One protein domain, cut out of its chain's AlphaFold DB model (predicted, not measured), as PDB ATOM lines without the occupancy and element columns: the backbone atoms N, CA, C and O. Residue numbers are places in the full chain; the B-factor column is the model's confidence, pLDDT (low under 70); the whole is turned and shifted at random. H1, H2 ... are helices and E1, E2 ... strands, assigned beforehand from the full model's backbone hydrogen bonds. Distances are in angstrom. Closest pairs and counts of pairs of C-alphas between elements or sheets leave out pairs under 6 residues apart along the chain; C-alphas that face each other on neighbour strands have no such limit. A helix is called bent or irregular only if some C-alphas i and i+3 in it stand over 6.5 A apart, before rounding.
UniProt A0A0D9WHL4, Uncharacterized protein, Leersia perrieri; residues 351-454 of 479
ATOM      1  N   PRO A 351      24.524  62.387 106.482       88.38
ATOM      2  CA  PRO A 351      25.449  63.356 107.063       88.38
ATOM      3  C   PRO A 351      24.722  64.349 107.974       88.38
ATOM      4  O   PRO A 351      23.638  64.804 107.625       88.38
ATOM      5  N   GLU A 352      25.333  64.703 109.108       87.81
ATOM      6  CA  GLU A 352      24.804  65.644 110.117       87.81
ATOM      7  C   GLU A 352      24.254  66.932 109.483       87.81
ATOM      8  O   GLU A 352      23.135  67.359 109.756       87.81
ATOM      9  N   THR A 353      25.012  67.486 108.535       89.56
ATOM     10  CA  THR A 353      24.693  68.704 107.777       89.56
ATOM     11  C   THR A 353      23.424  68.608 106.932       89.56
ATOM     12  O   THR A 353      22.921  69.638 106.496       89.56
ATOM     13  N   LEU A 354      22.899  67.403 106.697       90.69
ATOM     14  CA  LEU A 354      21.662  67.137 105.965       90.69
ATOM     15  C   LEU A 354      20.536  66.612 106.869       90.69
ATOM     16  O   LEU A 354      19.459  66.327 106.364       90.69
ATOM     17  N   ARG A 355      20.731  66.491 108.191       92.50
ATOM     18  CA  ARG A 355      19.688  66.007 109.122       92.50
ATOM     19  C   ARG A 355      18.650  67.068 109.514       92.50
ATOM     20  O   ARG A 355      17.765  66.775 110.307       92.50
ATOM     21  N   LYS A 356      18.726  68.290 108.979       94.75
ATOM     22  CA  LYS A 356      17.744  69.338 109.290       94.75
ATOM     23  C   LYS A 356      16.408  69.056 108.601       94.75
ATOM     24  O   LYS A 356      16.345  69.057 107.372       94.75
ATOM     25  N   PHE A 357      15.350  68.860 109.384       96.06
ATOM     26  CA  PHE A 357      13.992  68.595 108.899       96.06
ATOM     27  C   PHE A 357      13.497  69.689 107.938       96.06
ATOM     28  O   PHE A 357      12.924  69.389 106.890       96.06
ATOM     29  N   ASP A 358      13.811  70.955 108.231       96.25
ATOM     30  CA  ASP A 358      13.409  72.114 107.423       96.25
ATOM     31  C   ASP A 358      13.884  72.058 105.967       96.25
ATOM     32  O   ASP A 358      13.178  72.526 105.076       96.25
ATOM     33  N   PHE A 359      15.032  71.429 105.687       95.50
ATOM     34  CA  PHE A 359      15.530  71.265 104.315       95.50
ATOM     35  C   PHE A 359      14.634  70.361 103.456       95.50
ATOM     36  O   PHE A 359      14.720  70.405 102.228       95.50
ATOM     37  N   TYR A 360      13.762  69.568 104.081       96.69
ATOM     38  CA  TYR A 360      12.834  68.667 103.404       96.69
ATOM     39  C   TYR A 360      11.395  69.194 103.359       96.69
ATOM     40  O   TYR A 360      10.602  68.658 102.584       96.69
ATOM     41  N   LYS A 361      11.063  70.279 104.080       96.38
ATOM     42  CA  LYS A 361       9.747  70.940 103.976       96.38
ATOM     43  C   LYS A 361       9.392  71.309 102.520       96.38
ATOM     44  O   LYS A 361       8.335  70.874 102.072       96.38
ATOM     45  N   PRO A 362      10.267  71.944 101.705       97.00
ATOM     46  CA  PRO A 362       9.955  72.222 100.295       97.00
ATOM     47  C   PRO A 362       9.725  70.963  99.442       97.00
ATOM     48  O   PRO A 362       8.956  70.990  98.485       97.00
ATOM     49  N   MET A 363      10.368  69.841  99.787       96.75
ATOM     50  CA  MET A 363      10.152  68.556  99.111       96.75
ATOM     51  C   MET A 363       8.783  67.956  99.459       96.75
ATOM     52  O   MET A 363       8.155  67.339  98.603       96.75
ATOM     53  N   HIS A 364       8.302  68.175 100.685       96.94
ATOM     54  CA  HIS A 364       6.949  67.808 101.090       96.94
ATOM     55  C   HIS A 364       5.874  68.686 100.423       96.94
ATOM     56  O   HIS A 364       4.854  68.154  99.988       96.94
ATOM     57  N   GLU A 365       6.110  69.994 100.265       97.12
ATOM     58  CA  GLU A 365       5.188  70.880  99.532       97.12
ATOM     59  C   GLU A 365       5.002  70.429  98.073       97.12
ATOM     60  O   GLU A 365       3.873  70.154  97.664       97.12
ATOM     61  N   MET A 366       6.097  70.220  97.325       96.88
ATOM     62  CA  MET A 366       6.027  69.687  95.950       96.88
ATOM     63  C   MET A 366       5.319  68.325  95.879       96.88
ATOM     64  O   MET A 366       4.584  68.045  94.932       96.88
ATOM     65  N   TRP A 367       5.525  67.460  96.878       96.69
ATOM     66  CA  TRP A 367       4.877  66.150  96.924       96.69
ATOM     67  C   TRP A 367       3.363  66.260  97.173       96.69
ATOM     68  O   TRP A 367       2.592  65.536  96.541       96.69
ATOM     69  N   LYS A 368       2.906  67.202  98.013       95.31
ATOM     70  CA  LYS A 368       1.468  67.487  98.183       95.31
ATOM     71  C   LYS A 368       0.827  67.977  96.887       95.31
ATOM     72  O   LYS A 368      -0.266  67.521  96.561       95.31
ATOM     73  N   GLU A 369       1.488  68.863  96.142       95.62
ATOM     74  CA  GLU A 369       0.993  69.337  94.840       95.62
ATOM     75  C   GLU A 369       0.860  68.186  93.832       95.62
ATOM     76  O   GLU A 369      -0.210  68.004  93.250       95.62
ATOM     77  N   TYR A 370       1.897  67.352  93.709       94.69
ATOM     78  CA  TYR A 370       1.894  66.148  92.871       94.69
ATOM     79  C   TYR A 370       0.746  65.186  93.220       94.69
ATOM     80  O   TYR A 370       0.001  64.752  92.339       94.69
ATOM     81  N   ILE A 371       0.549  64.883  94.507       93.44
ATOM     82  CA  ILE A 371      -0.555  64.026  94.959       93.44
ATOM     83  C   ILE A 371      -1.914  64.672  94.674       93.44
ATOM     84  O   ILE A 371      -2.841  63.975  94.267       93.44
ATOM     85  N   LYS A 372      -2.040  65.993  94.823       92.62
ATOM     86  CA  LYS A 372      -3.275  66.737  94.546       92.62
ATOM     87  C   LYS A 372      -3.611  66.813  93.054       92.62
ATOM     88  O   LYS A 372      -4.784  66.904  92.701       92.62
ATOM     89  N   GLU A 373      -2.620  66.751  92.166       92.00
ATOM     90  CA  GLU A 373      -2.838  66.548  90.727       92.00
ATOM     91  C   GLU A 373      -3.258  65.095  90.433       92.00
ATOM     92  O   GLU A 373      -4.230  64.854  89.706       92.00
ATOM     93  N   LEU A 374      -2.592  64.121  91.061       89.25
ATOM     94  CA  LEU A 374      -2.878  62.692  90.906       89.25
ATOM     95  C   LEU A 374      -4.300  62.318  91.369       89.25
ATOM     96  O   LEU A 374      -4.992  61.578  90.669       89.25
ATOM     97  N   THR A 375      -4.775  62.843  92.503       85.69
ATOM     98  CA  THR A 375      -6.128  62.562  93.023       85.69
ATOM     99  C   THR A 375      -7.233  63.265  92.234       85.69
ATOM    100  O   THR A 375      -8.320  62.705  92.110       85.69
ATOM    101  N   LYS A 376      -6.971  64.448  91.655       85.69
ATOM    102  CA  LYS A 376      -7.910  65.143  90.750       85.69
ATOM    103  C   LYS A 376      -8.095  64.419  89.418       85.69
ATOM    104  O   LYS A 376      -9.201  64.384  88.890       85.69
ATOM    105  N   THR A 377      -7.010  63.883  88.860       81.12
ATOM    106  CA  THR A 377      -7.006  63.249  87.530       81.12
ATOM    107  C   THR A 377      -7.425  61.777  87.553       81.12
ATOM    108  O   THR A 377      -7.849  61.247  86.527       81.12
ATOM    109  N   THR A 378      -7.337  61.104  88.706       80.81
ATOM    110  CA  THR A 378      -7.597  59.660  88.824       80.81
ATOM    111  C   THR A 378      -9.015  59.354  89.336       80.81
ATOM    112  O   THR A 378      -9.354  59.743  90.454       80.81
ATOM    113  N   PRO A 379      -9.837  58.564  88.614       79.56
ATOM    114  CA  PRO A 379     -11.104  58.056  89.140       79.56
ATOM    115  C   PRO A 379     -10.899  57.221  90.412       79.56
ATOM    116  O   PRO A 379     -10.013  56.370  90.455       79.56
ATOM    117  N   LYS A 380     -11.769  57.387  91.423       78.38
ATOM    118  CA  LYS A 380     -11.632  56.771  92.767       78.38
ATOM    119  C   LYS A 380     -11.283  55.269  92.771       78.38
ATOM    120  O   LYS A 380     -10.588  54.823  93.675       78.38
ATOM    121  N   LYS A 381     -11.727  54.499  91.766       78.12
ATOM    122  CA  LYS A 381     -11.440  53.056  91.616       78.12
ATOM    123  C   LYS A 381      -9.959  52.729  91.353       78.12
ATOM    124  O   LYS A 381      -9.519  51.663  91.760       78.12
ATOM    125  N   LEU A 382      -9.214  53.622  90.697       81.25
ATOM    126  CA  LEU A 382      -7.795  53.445  90.331       81.25
ATOM    127  C   LEU A 382      -6.839  54.214  91.263       81.25
ATOM    128  O   LEU A 382      -5.620  54.114  91.148       81.25
ATOM    129  N   LEU A 383      -7.386  54.997  92.195       83.81
ATOM    130  CA  LEU A 383      -6.626  55.887  93.077       83.81
ATOM    131  C   LEU A 383      -5.656  55.106  93.983       83.81
ATOM    132  O   LEU A 383      -4.539  55.559  94.215       83.81
ATOM    133  N   SER A 384      -6.030  53.905  94.428       83.94
ATOM    134  CA  SER A 384      -5.155  52.999  95.183       83.94
ATOM    135  C   SER A 384      -3.968  52.483  94.360       83.94
ATOM    136  O   SER A 384      -2.851  52.439  94.869       83.94
ATOM    137  N   GLU A 385      -4.177  52.124  93.092       84.75
ATOM    138  CA  GLU A 385      -3.126  51.624  92.194       84.75
ATOM    139  C   GLU A 385      -2.153  52.741  91.798       84.75
ATOM    140  O   GLU A 385      -0.931  52.554  91.828       84.75
ATOM    141  N   ASN A 386      -2.686  53.938  91.538       85.56
ATOM    142  CA  ASN A 386      -1.888  55.131  91.279       85.56
ATOM    143  C   ASN A 386      -1.086  55.565  92.518       85.56
ATOM    144  O   ASN A 386       0.078  55.915  92.374       85.56
ATOM    145  N   LEU A 387      -1.625  55.461  93.742       87.19
ATOM    146  CA  LEU A 387      -0.848  55.714  94.968       87.19
ATOM    147  C   LEU A 387       0.205  54.631  95.262       87.19
ATOM    148  O   LEU A 387       1.264  54.946  95.799       87.19
ATOM    149  N   LEU A 388      -0.046  53.367  94.904       86.00
ATOM    150  CA  LEU A 388       0.927  52.270  95.051       86.00
ATOM    151  C   LEU A 388       2.061  52.304  94.010       86.00
ATOM    152  O   LEU A 388       3.043  51.572  94.156       86.00
ATOM    153  N   SER A 389       1.919  53.122  92.965       85.50
ATOM    154  CA  SER A 389       2.920  53.354  91.916       85.50
ATOM    155  C   SER A 389       3.480  54.785  91.899       85.50
ATOM    156  O   SER A 389       4.408  55.064  91.137       85.50
ATOM    157  N   ALA A 390       2.956  55.671  92.751       90.44
ATOM    158  CA  ALA A 390       3.431  57.035  92.947       90.44
ATOM    159  C   ALA A 390       4.820  57.085  93.597       90.44
ATOM    160  O   ALA A 390       5.237  56.159  94.297       90.44
ATOM    161  N   ASP A 391       5.526  58.204  93.413       92.19
ATOM    162  CA  ASP A 391       6.745  58.461  94.181       92.19
ATOM    163  C   ASP A 391       6.388  58.794  95.641       92.19
ATOM    164  O   ASP A 391       5.480  59.580  95.922       92.19
ATOM    165  N   LEU A 392       7.105  58.176  96.579       93.81
ATOM    166  CA  LEU A 392       6.919  58.326  98.021       93.81
ATOM    167  C   LEU A 392       7.962  59.262  98.664       93.81
ATOM    168  O   LEU A 392       7.863  59.558  99.857       93.81
ATOM    169  N   HIS A 393       8.949  59.757  97.908       95.44
ATOM    170  CA  HIS A 393       9.894  60.759  98.407       95.44
ATOM    171  C   HIS A 393       9.184  62.115  98.570       95.44
ATOM    172  O   HIS A 393       8.667  62.676  97.609       95.44
ATOM    173  N   GLY A 394       9.166  62.642  99.797       95.81
ATOM    174  CA  GLY A 394       8.395  63.829 100.189       95.81
ATOM    175  C   GLY A 394       7.079  63.509 100.913       95.81
ATOM    176  O   GLY A 394       6.491  64.405 101.519       95.81
ATOM    177  N   ALA A 395       6.643  62.244 100.939       96.56
ATOM    178  CA  ALA A 395       5.459  61.835 101.693       96.56
ATOM    179  C   ALA A 395       5.653  62.050 103.202       96.56
ATOM    180  O   ALA A 395       6.682  61.663 103.761       96.56
ATOM    181  N   LEU A 396       4.650  62.622 103.874       96.50
ATOM    182  CA  LEU A 396       4.631  62.737 105.333       96.50
ATOM    183  C   LEU A 396       4.024  61.468 105.939       96.50
ATOM    184  O   LEU A 396       2.829  61.205 105.783       96.50
ATOM    185  N   VAL A 397       4.846  60.693 106.646       96.62
ATOM    186  CA  VAL A 397       4.394  59.569 107.472       96.62
ATOM    187  C   VAL A 397       3.916  60.134 108.809       96.62
ATOM    188  O   VAL A 397       4.712  60.676 109.573       96.62
ATOM    189  N   ILE A 398       2.617  60.006 109.078       95.50
ATOM    190  CA  ILE A 398       1.983  60.402 110.345       95.50
ATOM    191  C   ILE A 398       2.361  59.404 111.443       95.50
ATOM    192  O   ILE A 398       2.646  59.791 112.569       95.50
ATOM    193  N   GLU A 399       2.348  58.108 111.121       94.38
ATOM    194  CA  GLU A 399       2.532  57.039 112.100       94.38
ATOM    195  C   GLU A 399       3.192  55.810 111.460       94.38
ATOM    196  O   GLU A 399       2.800  55.372 110.375       94.38
ATOM    197  N   CYS A 400       4.146  55.206 112.166       93.81
ATOM    198  CA  CYS A 400       4.582  53.836 111.923       93.81
ATOM    199  C   CYS A 400       4.078  52.917 113.045       93.81
ATOM    200  O   CYS A 400       4.214  53.231 114.229       93.81
ATOM    201  N   LYS A 401       3.518  51.766 112.663       93.12
ATOM    202  CA  LYS A 401       3.094  50.677 113.551       93.12
ATOM    203  C   LYS A 401       4.031  49.495 113.336       93.12
ATOM    204  O   LYS A 401       3.947  48.804 112.323       93.12
ATOM    205  N   SER A 402       4.953  49.317 114.277       91.19
ATOM    206  CA  SER A 402       5.956  48.250 114.312       91.19
ATOM    207  C   SER A 402       6.505  48.138 115.736       91.19
ATOM    208  O   SER A 402       6.675  49.163 116.399       91.19
ATOM    209  N   ALA A 403       6.825  46.928 116.201       88.38
ATOM    210  CA  ALA A 403       7.197  46.647 117.595       88.38
ATOM    211  C   ALA A 403       8.442  47.402 118.115       88.38
ATOM    212  O   ALA A 403       8.665  47.460 119.319       88.38
ATOM    213  N   SER A 404       9.260  47.978 117.228       88.38
ATOM    214  CA  SER A 404      10.467  48.747 117.589       88.38
ATOM    215  C   SER A 404      10.488  50.176 117.031       88.38
ATOM    216  O   SER A 404      11.469  50.891 117.218       88.38
ATOM    217  N   TYR A 405       9.426  50.593 116.331       87.56
ATOM    218  CA  TYR A 405       9.333  51.894 115.648       87.56
ATOM    219  C   TYR A 405       7.940  52.534 115.788       87.56
ATOM    220  O   TYR A 405       7.547  53.364 114.968       87.56
ATOM    221  N   GLN A 406       7.181  52.141 116.816       88.12
ATOM    222  CA  GLN A 406       5.855  52.682 117.099       88.12
ATOM    223  C   GLN A 406       5.905  54.210 117.251       88.12
ATOM    224  O   GLN A 406       6.775  54.745 117.937       88.12
ATOM    225  N   GLY A 407       4.988  54.910 116.582       83.50
ATOM    226  CA  GLY A 407       4.894  56.371 116.639       83.50
ATOM    227  C   GLY A 407       5.991  57.127 115.875       83.50
ATOM    228  O   GLY A 407       6.026  58.352 115.941       83.50
ATOM    229  N   VAL A 408       6.875  56.451 115.126       91.69
ATOM    230  CA  VAL A 408       7.856  57.152 114.279       91.69
ATOM    231  C   VAL A 408       7.141  57.836 113.110       91.69
ATOM    232  O   VAL A 408       6.627  57.173 112.208       91.69
ATOM    233  N   CYS A 409       7.155  59.166 113.129       94.75
ATOM    234  CA  CYS A 409       6.616  60.062 112.110       94.75
ATOM    235  C   CYS A 409       7.739  60.829 111.383       94.75
ATOM    236  O   CYS A 409       8.884  60.864 111.845       94.75
ATOM    237  N   GLY A 410       7.429  61.454 110.246       96.62
ATOM    238  CA  GLY A 410       8.366  62.330 109.533       96.62
ATOM    239  C   GLY A 410       8.256  62.281 108.011       96.62
ATOM    240  O   GLY A 410       7.491  61.502 107.442       96.62
ATOM    241  N   ILE A 411       9.049  63.116 107.335       97.50
ATOM    242  CA  ILE A 411       9.094  63.168 105.868       97.50
ATOM    243  C   ILE A 411       9.939  61.997 105.358       97.50
ATOM    244  O   ILE A 411      11.051  61.750 105.831       97.50
ATOM    245  N   MET A 412       9.437  61.268 104.369       97.12
ATOM    246  CA  MET A 412      10.159  60.177 103.729       97.12
ATOM    247  C   MET A 412      11.169  60.717 102.711       97.12
ATOM    248  O   MET A 412      10.797  61.287 101.690       97.12
ATOM    249  N   ILE A 413      12.464  60.532 102.991       96.19
ATOM    250  CA  ILE A 413      13.566  61.080 102.175       96.19
ATOM    251  C   ILE A 413      14.371  60.011 101.430       96.19
ATOM    252  O   ILE A 413      15.266  60.339 100.648       96.19
ATOM    253  N   ARG A 414      14.103  58.725 101.689       94.12
ATOM    254  CA  ARG A 414      14.768  57.605 101.014       94.12
ATOM    255  C   ARG A 414      13.892  56.358 101.008       94.12
ATOM    256  O   ARG A 414      13.674  55.759 102.058       94.12
ATOM    257  N   GLU A 415      13.513  55.879  99.833       92.75
ATOM    258  CA  GLU A 415      13.038  54.508  99.668       92.75
ATOM    259  C   GLU A 415      14.194  53.535  99.377       92.75
ATOM    260  O   GLU A 415      15.132  53.838  98.634       92.75
ATOM    261  N   THR A 416      14.122  52.327  99.943       91.44
ATOM    262  CA  THR A 416      14.887  51.164  99.479       91.44
ATOM    263  C   THR A 416      13.969  49.952  99.277       91.44
ATOM    264  O   THR A 416      12.775  49.985  99.581       91.44
ATOM    265  N   ALA A 417      14.522  48.847  98.772       88.31
ATOM    266  CA  ALA A 417      13.799  47.585  98.622       88.31
ATOM    267  C   ALA A 417      13.208  47.052  99.945       88.31
ATOM    268  O   ALA A 417      12.114  46.500  99.938       88.31
ATOM    269  N   GLU A 418      13.915  47.222 101.065       90.38
ATOM    270  CA  GLU A 418      13.607  46.548 102.341       90.38
ATOM    271  C   GLU A 418      13.341  47.546 103.489       90.38
ATOM    272  O   GLU A 418      12.926  47.143 104.574       90.38
ATOM    273  N   THR A 419      13.592  48.845 103.283       93.69
ATOM    274  CA  THR A 419      13.480  49.897 104.311       93.69
ATOM    275  C   THR A 419      12.959  51.217 103.744       93.69
ATOM    276  O   THR A 419      13.125  51.503 102.555       93.69
ATOM    277  N   PHE A 420      12.402  52.050 104.620       95.38
ATOM    278  CA  PHE A 420      12.205  53.479 104.397       95.38
ATOM    279  C   PHE A 420      13.148  54.287 105.302       95.38
ATOM    280  O   PHE A 420      13.460  53.872 106.418       95.38
ATOM    281  N   GLY A 421      13.628  55.428 104.814       95.50
ATOM    282  CA  GLY A 421      14.393  56.413 105.572       95.50
ATOM    283  C   GLY A 421      13.563  57.674 105.770       95.50
ATOM    284  O   GLY A 421      13.283  58.383 104.800       95.50
ATOM    285  N   LEU A 422      13.186  57.935 107.017       96.50
ATOM    286  CA  LEU A 422      12.363  59.067 107.435       96.50
ATOM    287  C   LEU A 422      13.241  60.117 108.125       96.50
ATOM    288  O   LEU A 422      14.187  59.760 108.831       96.50
ATOM    289  N   ILE A 423      12.930  61.398 107.939       96.56
ATOM    290  CA  ILE A 423      13.466  62.491 108.755       96.56
ATOM    291  C   ILE A 423      12.352  63.026 109.654       96.56
ATOM    292  O   ILE A 423      11.314  63.482 109.172       96.56
ATOM    293  N   SER A 424      12.553  62.905 110.962       95.88
ATOM    294  CA  SER A 424      11.617  63.367 111.988       95.88
ATOM    295  C   SER A 424      11.930  64.814 112.398       95.88
ATOM    296  O   SER A 424      13.032  65.311 112.158       95.88
ATOM    297  N   GLU A 425      10.967  65.500 113.020       94.50
ATOM    298  CA  GLU A 425      11.099  66.913 113.430       94.50
ATOM    299  C   GLU A 425      12.167  67.137 114.517       94.50
ATOM    300  O   GLU A 425      12.763  68.208 114.600       94.50
ATOM    301  N   ASP A 426      12.512  66.086 115.268       94.31
ATOM    302  CA  ASP A 426      13.657  66.031 116.189       94.31
ATOM    303  C   ASP A 426      15.034  66.062 115.484       94.31
ATOM    304  O   ASP A 426      16.071  65.898 116.132       94.31
ATOM    305  N   ASN A 427      15.049  66.257 114.160       95.00
ATOM    306  CA  ASN A 427      16.214  66.242 113.278       95.00
ATOM    307  C   ASN A 427      16.976  64.900 113.292       95.00
ATOM    308  O   ASN A 427      18.180  64.852 113.027       95.00
ATOM    309  N   ARG A 428      16.297  63.779 113.582       93.19
ATOM    310  CA  ARG A 428      16.897  62.434 113.541       93.19
ATOM    311  C   ARG A 428      16.446  61.671 112.302       93.19
ATOM    312  O   ARG A 428      15.262  61.430 112.078       93.19
ATOM    313  N   PHE A 429      17.421  61.238 111.503       94.56
ATOM    314  CA  PHE A 429      17.183  60.325 110.388       94.56
ATOM    315  C   PHE A 429      16.989  58.898 110.910       94.56
ATOM    316  O   PHE A 429      17.886  58.330 111.535       94.56
ATOM    317  N   ARG A 430      15.820  58.312 110.646       93.81
ATOM    318  CA  ARG A 430      15.397  57.002 111.157       93.81
ATOM    319  C   ARG A 430      15.172  56.049 109.986       93.81
ATOM    320  O   ARG A 430      14.353  56.314 109.108       93.81
ATOM    321  N   VAL A 431      15.902  54.932 109.964       94.38
ATOM    322  CA  VAL A 431      15.715  53.867 108.965       94.38
ATOM    323  C   VAL A 431      14.814  52.791 109.560       94.38
ATOM    324  O   VAL A 431      15.199  52.129 110.522       94.38
ATOM    325  N   VAL A 432      13.630  52.624 108.977       94.75
ATOM    326  CA  VAL A 432      12.586  51.700 109.437       94.75
ATOM    327  C   VAL A 432      12.466  50.536 108.441       94.75
ATOM    328  O   VAL A 432      12.396  50.783 107.231       94.75
ATOM    329  N   PRO A 433      12.461  49.265 108.885       94.50
ATOM    330  CA  PRO A 433      12.248  48.123 108.001       94.50
ATOM    331  C   PRO A 433      10.817  48.101 107.462       94.50
ATOM    332  O   PRO A 433       9.868  48.408 108.179       94.50
ATOM    333  N   LYS A 434      10.656  47.702 106.197       94.56
ATOM    334  CA  LYS A 434       9.342  47.475 105.580       94.56
ATOM    335  C   LYS A 434       8.673  46.209 106.122       94.56
ATOM    336  O   LYS A 434       7.471  46.211 106.351       94.56
ATOM    337  N   ALA A 435       9.445  45.143 106.330       92.88
ATOM    338  CA  ALA A 435       8.926  43.892 106.874       92.88
ATOM    339  C   ALA A 435       8.429  44.076 108.319       92.88
ATOM    340  O   ALA A 435       9.146  44.663 109.133       92.88
ATOM    341  N   GLY A 436       7.227  43.579 108.629       90.88
ATOM    342  CA  GLY A 436       6.605  43.709 109.952       90.88
ATOM    343  C   GLY A 436       6.221  45.141 110.356       90.88
ATOM    344  O   GLY A 436       6.089  45.418 111.548       90.88
ATOM    345  N   SER A 437       6.064  46.053 109.389       94.50
ATOM    346  CA  SER A 437       5.729  47.461 109.635       94.50
ATOM    347  C   SER A 437       4.560  47.931 108.774       94.50
ATOM    348  O   SER A 437       4.521  47.698 107.562       94.50
ATOM    349  N   VAL A 438       3.636  48.670 109.386       95.25
ATOM    350  CA  VAL A 438       2.568  49.399 108.688       95.25
ATOM    351  C   VAL A 438       2.820  50.898 108.818       95.25
ATOM    352  O   VAL A 438       3.131  51.386 109.902       95.25
ATOM    353  N   PHE A 439       2.697  51.632 107.716       95.38
ATOM    354  CA  PHE A 439       2.946  53.074 107.652       95.38
ATOM    355  C   PHE A 439       1.656  53.796 107.276       95.38
ATOM    356  O   PHE A 439       0.990  53.406 106.315       95.38
ATOM    357  N   ILE A 440       1.309  54.852 108.004       95.88
ATOM    358  CA  ILE A 440       0.158  55.708 107.712       95.88
ATOM    359  C   ILE A 440       0.697  57.057 107.249       95.88
ATOM    360  O   ILE A 440       1.404  57.732 107.998       95.88
ATOM    361  N   LEU A 441       0.378  57.442 106.014       94.31
ATOM    362  CA  LEU A 441       0.824  58.691 105.396       94.31
ATOM    363  C   LEU A 441      -0.353  59.613 105.074       94.31
ATOM    364  O   LEU A 441      -1.464  59.147 104.800       94.31
ATOM    365  N   GLN A 442      -0.105  60.920 105.109       92.12
ATOM    366  CA  GLN A 442      -1.086  61.931 104.713       92.12
ATOM    367  C   GLN A 442      -0.965  62.216 103.215       92.12
ATOM    368  O   GLN A 442       0.124  62.532 102.748       92.12
ATOM    369  N   ALA A 443      -2.066  62.124 102.470       89.88
ATOM    370  CA  ALA A 443      -2.122  62.346 101.026       89.88
ATOM    371  C   ALA A 443      -3.311  63.265 100.694       89.88
ATOM    372  O   ALA A 443      -4.443  62.799 100.587       89.88
ATOM    373  N   ASP A 444      -3.059  64.572 100.562       86.75
ATOM    374  CA  ASP A 444      -4.103  65.613 100.482       86.75
ATOM    375  C   ASP A 444      -5.093  65.474 101.666       86.75
ATOM    376  O   ASP A 444      -4.661  65.569 102.819       86.75
ATOM    377  N   CYS A 445      -6.381  65.199 101.429       84.62
ATOM    378  CA  CYS A 445      -7.370  64.943 102.487       84.62
ATOM    379  C   CYS A 445      -7.434  63.482 102.995       84.62
ATOM    380  O   CYS A 445      -8.218  63.182 103.898       84.62
ATOM    381  N   TRP A 446      -6.626  62.561 102.456       86.44
ATOM    382  CA  TRP A 446      -6.687  61.125 102.755       86.44
ATOM    383  C   TRP A 446      -5.604  60.677 103.747       86.44
ATOM    384  O   TRP A 446      -4.460  61.132 103.697       86.44
ATOM    385  N   LYS A 447      -5.934  59.699 104.603       91.12
ATOM    386  CA  LYS A 447      -4.953  58.902 105.360       91.12
ATOM    387  C   LYS A 447      -4.770  57.555 104.664       91.12
ATOM    388  O   LYS A 447      -5.686  56.736 104.640       91.12
ATOM    389  N   VAL A 448      -3.597  57.332 104.081       92.00
ATOM    390  CA  VAL A 448      -3.288  56.154 103.259       92.00
ATOM    391  C   VAL A 448      -2.439  55.187 104.077       92.00
ATOM    392  O   VAL A 448      -1.450  55.586 104.685       92.00
ATOM    393  N   THR A 449      -2.827  53.910 104.099       94.62
ATOM    394  CA  THR A 449      -2.149  52.870 104.890       94.62
ATOM    395  C   THR A 449      -1.337  51.946 103.984       94.62
ATOM    396  O   THR A 449      -1.897  51.213 103.169       94.62
ATOM    397  N   LEU A 450      -0.013  51.955 104.143       93.06
ATOM    398  CA  LEU A 450       0.926  51.095 103.426       93.06
ATOM    399  C   LEU A 450       1.361  49.914 104.304       93.06
ATOM    400  O   LEU A 450       1.995  50.094 105.343       93.06
ATOM    401  N   ILE A 451       1.069  48.692 103.854       93.69
ATOM    402  CA  ILE A 451       1.524  47.445 104.492       93.69
ATOM    403  C   ILE A 451       2.916  47.109 103.947       93.69
ATOM    404  O   ILE A 451       3.046  46.675 102.799       93.69
ATOM    405  N   GLY A 452       3.961  47.313 104.751       91.69
ATOM    406  CA  GLY A 452       5.347  47.259 104.286       91.69
ATOM    407  C   GLY A 452       5.795  45.883 103.777       91.69
ATOM    408  O   GLY A 452       6.545  45.823 102.802       91.69
ATOM    409  N   ASP A 453       5.267  44.780 104.319       89.81
ATOM    410  CA  ASP A 453       5.559  43.421 103.831       89.81
ATOM    411  C   ASP A 453       5.259  43.266 102.329       89.81
ATOM    412  O   ASP A 453       6.090  42.753 101.572       89.81
ATOM    413  N   LYS A 454       4.118  43.812 101.875       87.12
ATOM    414  CA  LYS A 454       3.672  43.805 100.467       87.12
ATOM    415  C   LYS A 454       4.517  44.714  99.562       87.12
ATOM    416  O   LYS A 454       4.519  44.554  98.340       87.12
TER     417      LYS A 454
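Overview. This is residues 351 to 454 of the 479 residues of an uncharacterized protein of Leersia perrieri (UniProt A0A0D9WHL4). A strongly twisted, curled sheet of six strands makes the body, shaped like an open trough, and the long helix H1 crosses over one end of its strands, past the beginnings of E1 and E2 and the ends of E3 and E5. The chain folds back after H1 into the short helix H2. The printed part has 104 residues, with two named helices and then six named strands, in the order H1 H2 E1 E2 E3 E4 E5 E6. The sheet runs E4 E3 E2 E1 E5 E6, antiparallel throughout, and the class is mixed, helices and strands. The whole is compact, with a radius of gyration of the C-alphas of 13.5 A and spans of 41 by 30 by 22 A.

Along the chain. The strands are E4, residues 429 to 433; E3, residues 419 to 423; E2, residues 410 to 415; E1, residues 396 to 401; E5, residues 438 to 443, 15.8 A long; and E6, residues 446 to 451, 16.0 A from first to last C-alpha. E6 ends with C-alpha 451 at (1.524, 47.445, 104.492). H1, residues 357 to 377, is 30.4 A long and begins with C-alpha 357 at (13.992, 68.595, 108.899). It has a kink of 27 degrees near residue 364 and is only just irregular, with C-alphas 359 and 362 6.9 A apart. H2, residues 383 to 389, is 9.9 A long.

Arrangement. E1, E2, E3 and E4 form a meander, each strand the antiparallel neighbour of the one before. N 422 and O 430 join E3 and E4 within hydrogen-bond range at 2.9 A. E2 is staggered: residues 411 to 415 pair with E3, where N 421 and O 414 are 2.8 A apart, and residues 410 to 411 pair with E1, where N 410 and O 397 are 2.9 A apart. E1 and E5 are antiparallel at 158 degrees, with N 440 and O 399 2.8 A apart. E5 and E6 form a hairpin, with N 441 and O 448 2.9 A apart. The edge strands E4 and E6 are apart. H1 is on the sheet at a height of 6.7 A, across the strands, at 84 degrees to E2 on the local plane. The closest C-alphas of H1 and E2 are those of His 364 and Ile 411, 7.0 A apart; those of H1 and E5 are Ile 371 and Ala 443, 6.5 A apart. H2 only grazes the sheet, with its residues 384 to 388. H1 and H2 are close but not clearly touching, with the C-alphas of Thr 375 and Leu 383 closest at 6.7 A, at a steep tilt of 48 degrees, opposite ways. In H2 every O i to N i+4 pair is within hydrogen-bond range; in H1, 15 of 17 are.

Size, cuts and confidence. The two C-alphas farthest apart, those of Glu 352 and Lys 381, are 42.6 A from each other. The printed part has no cut and no long link. The mean pLDDT of the printed part is 91.8, and no printed residue is under 70.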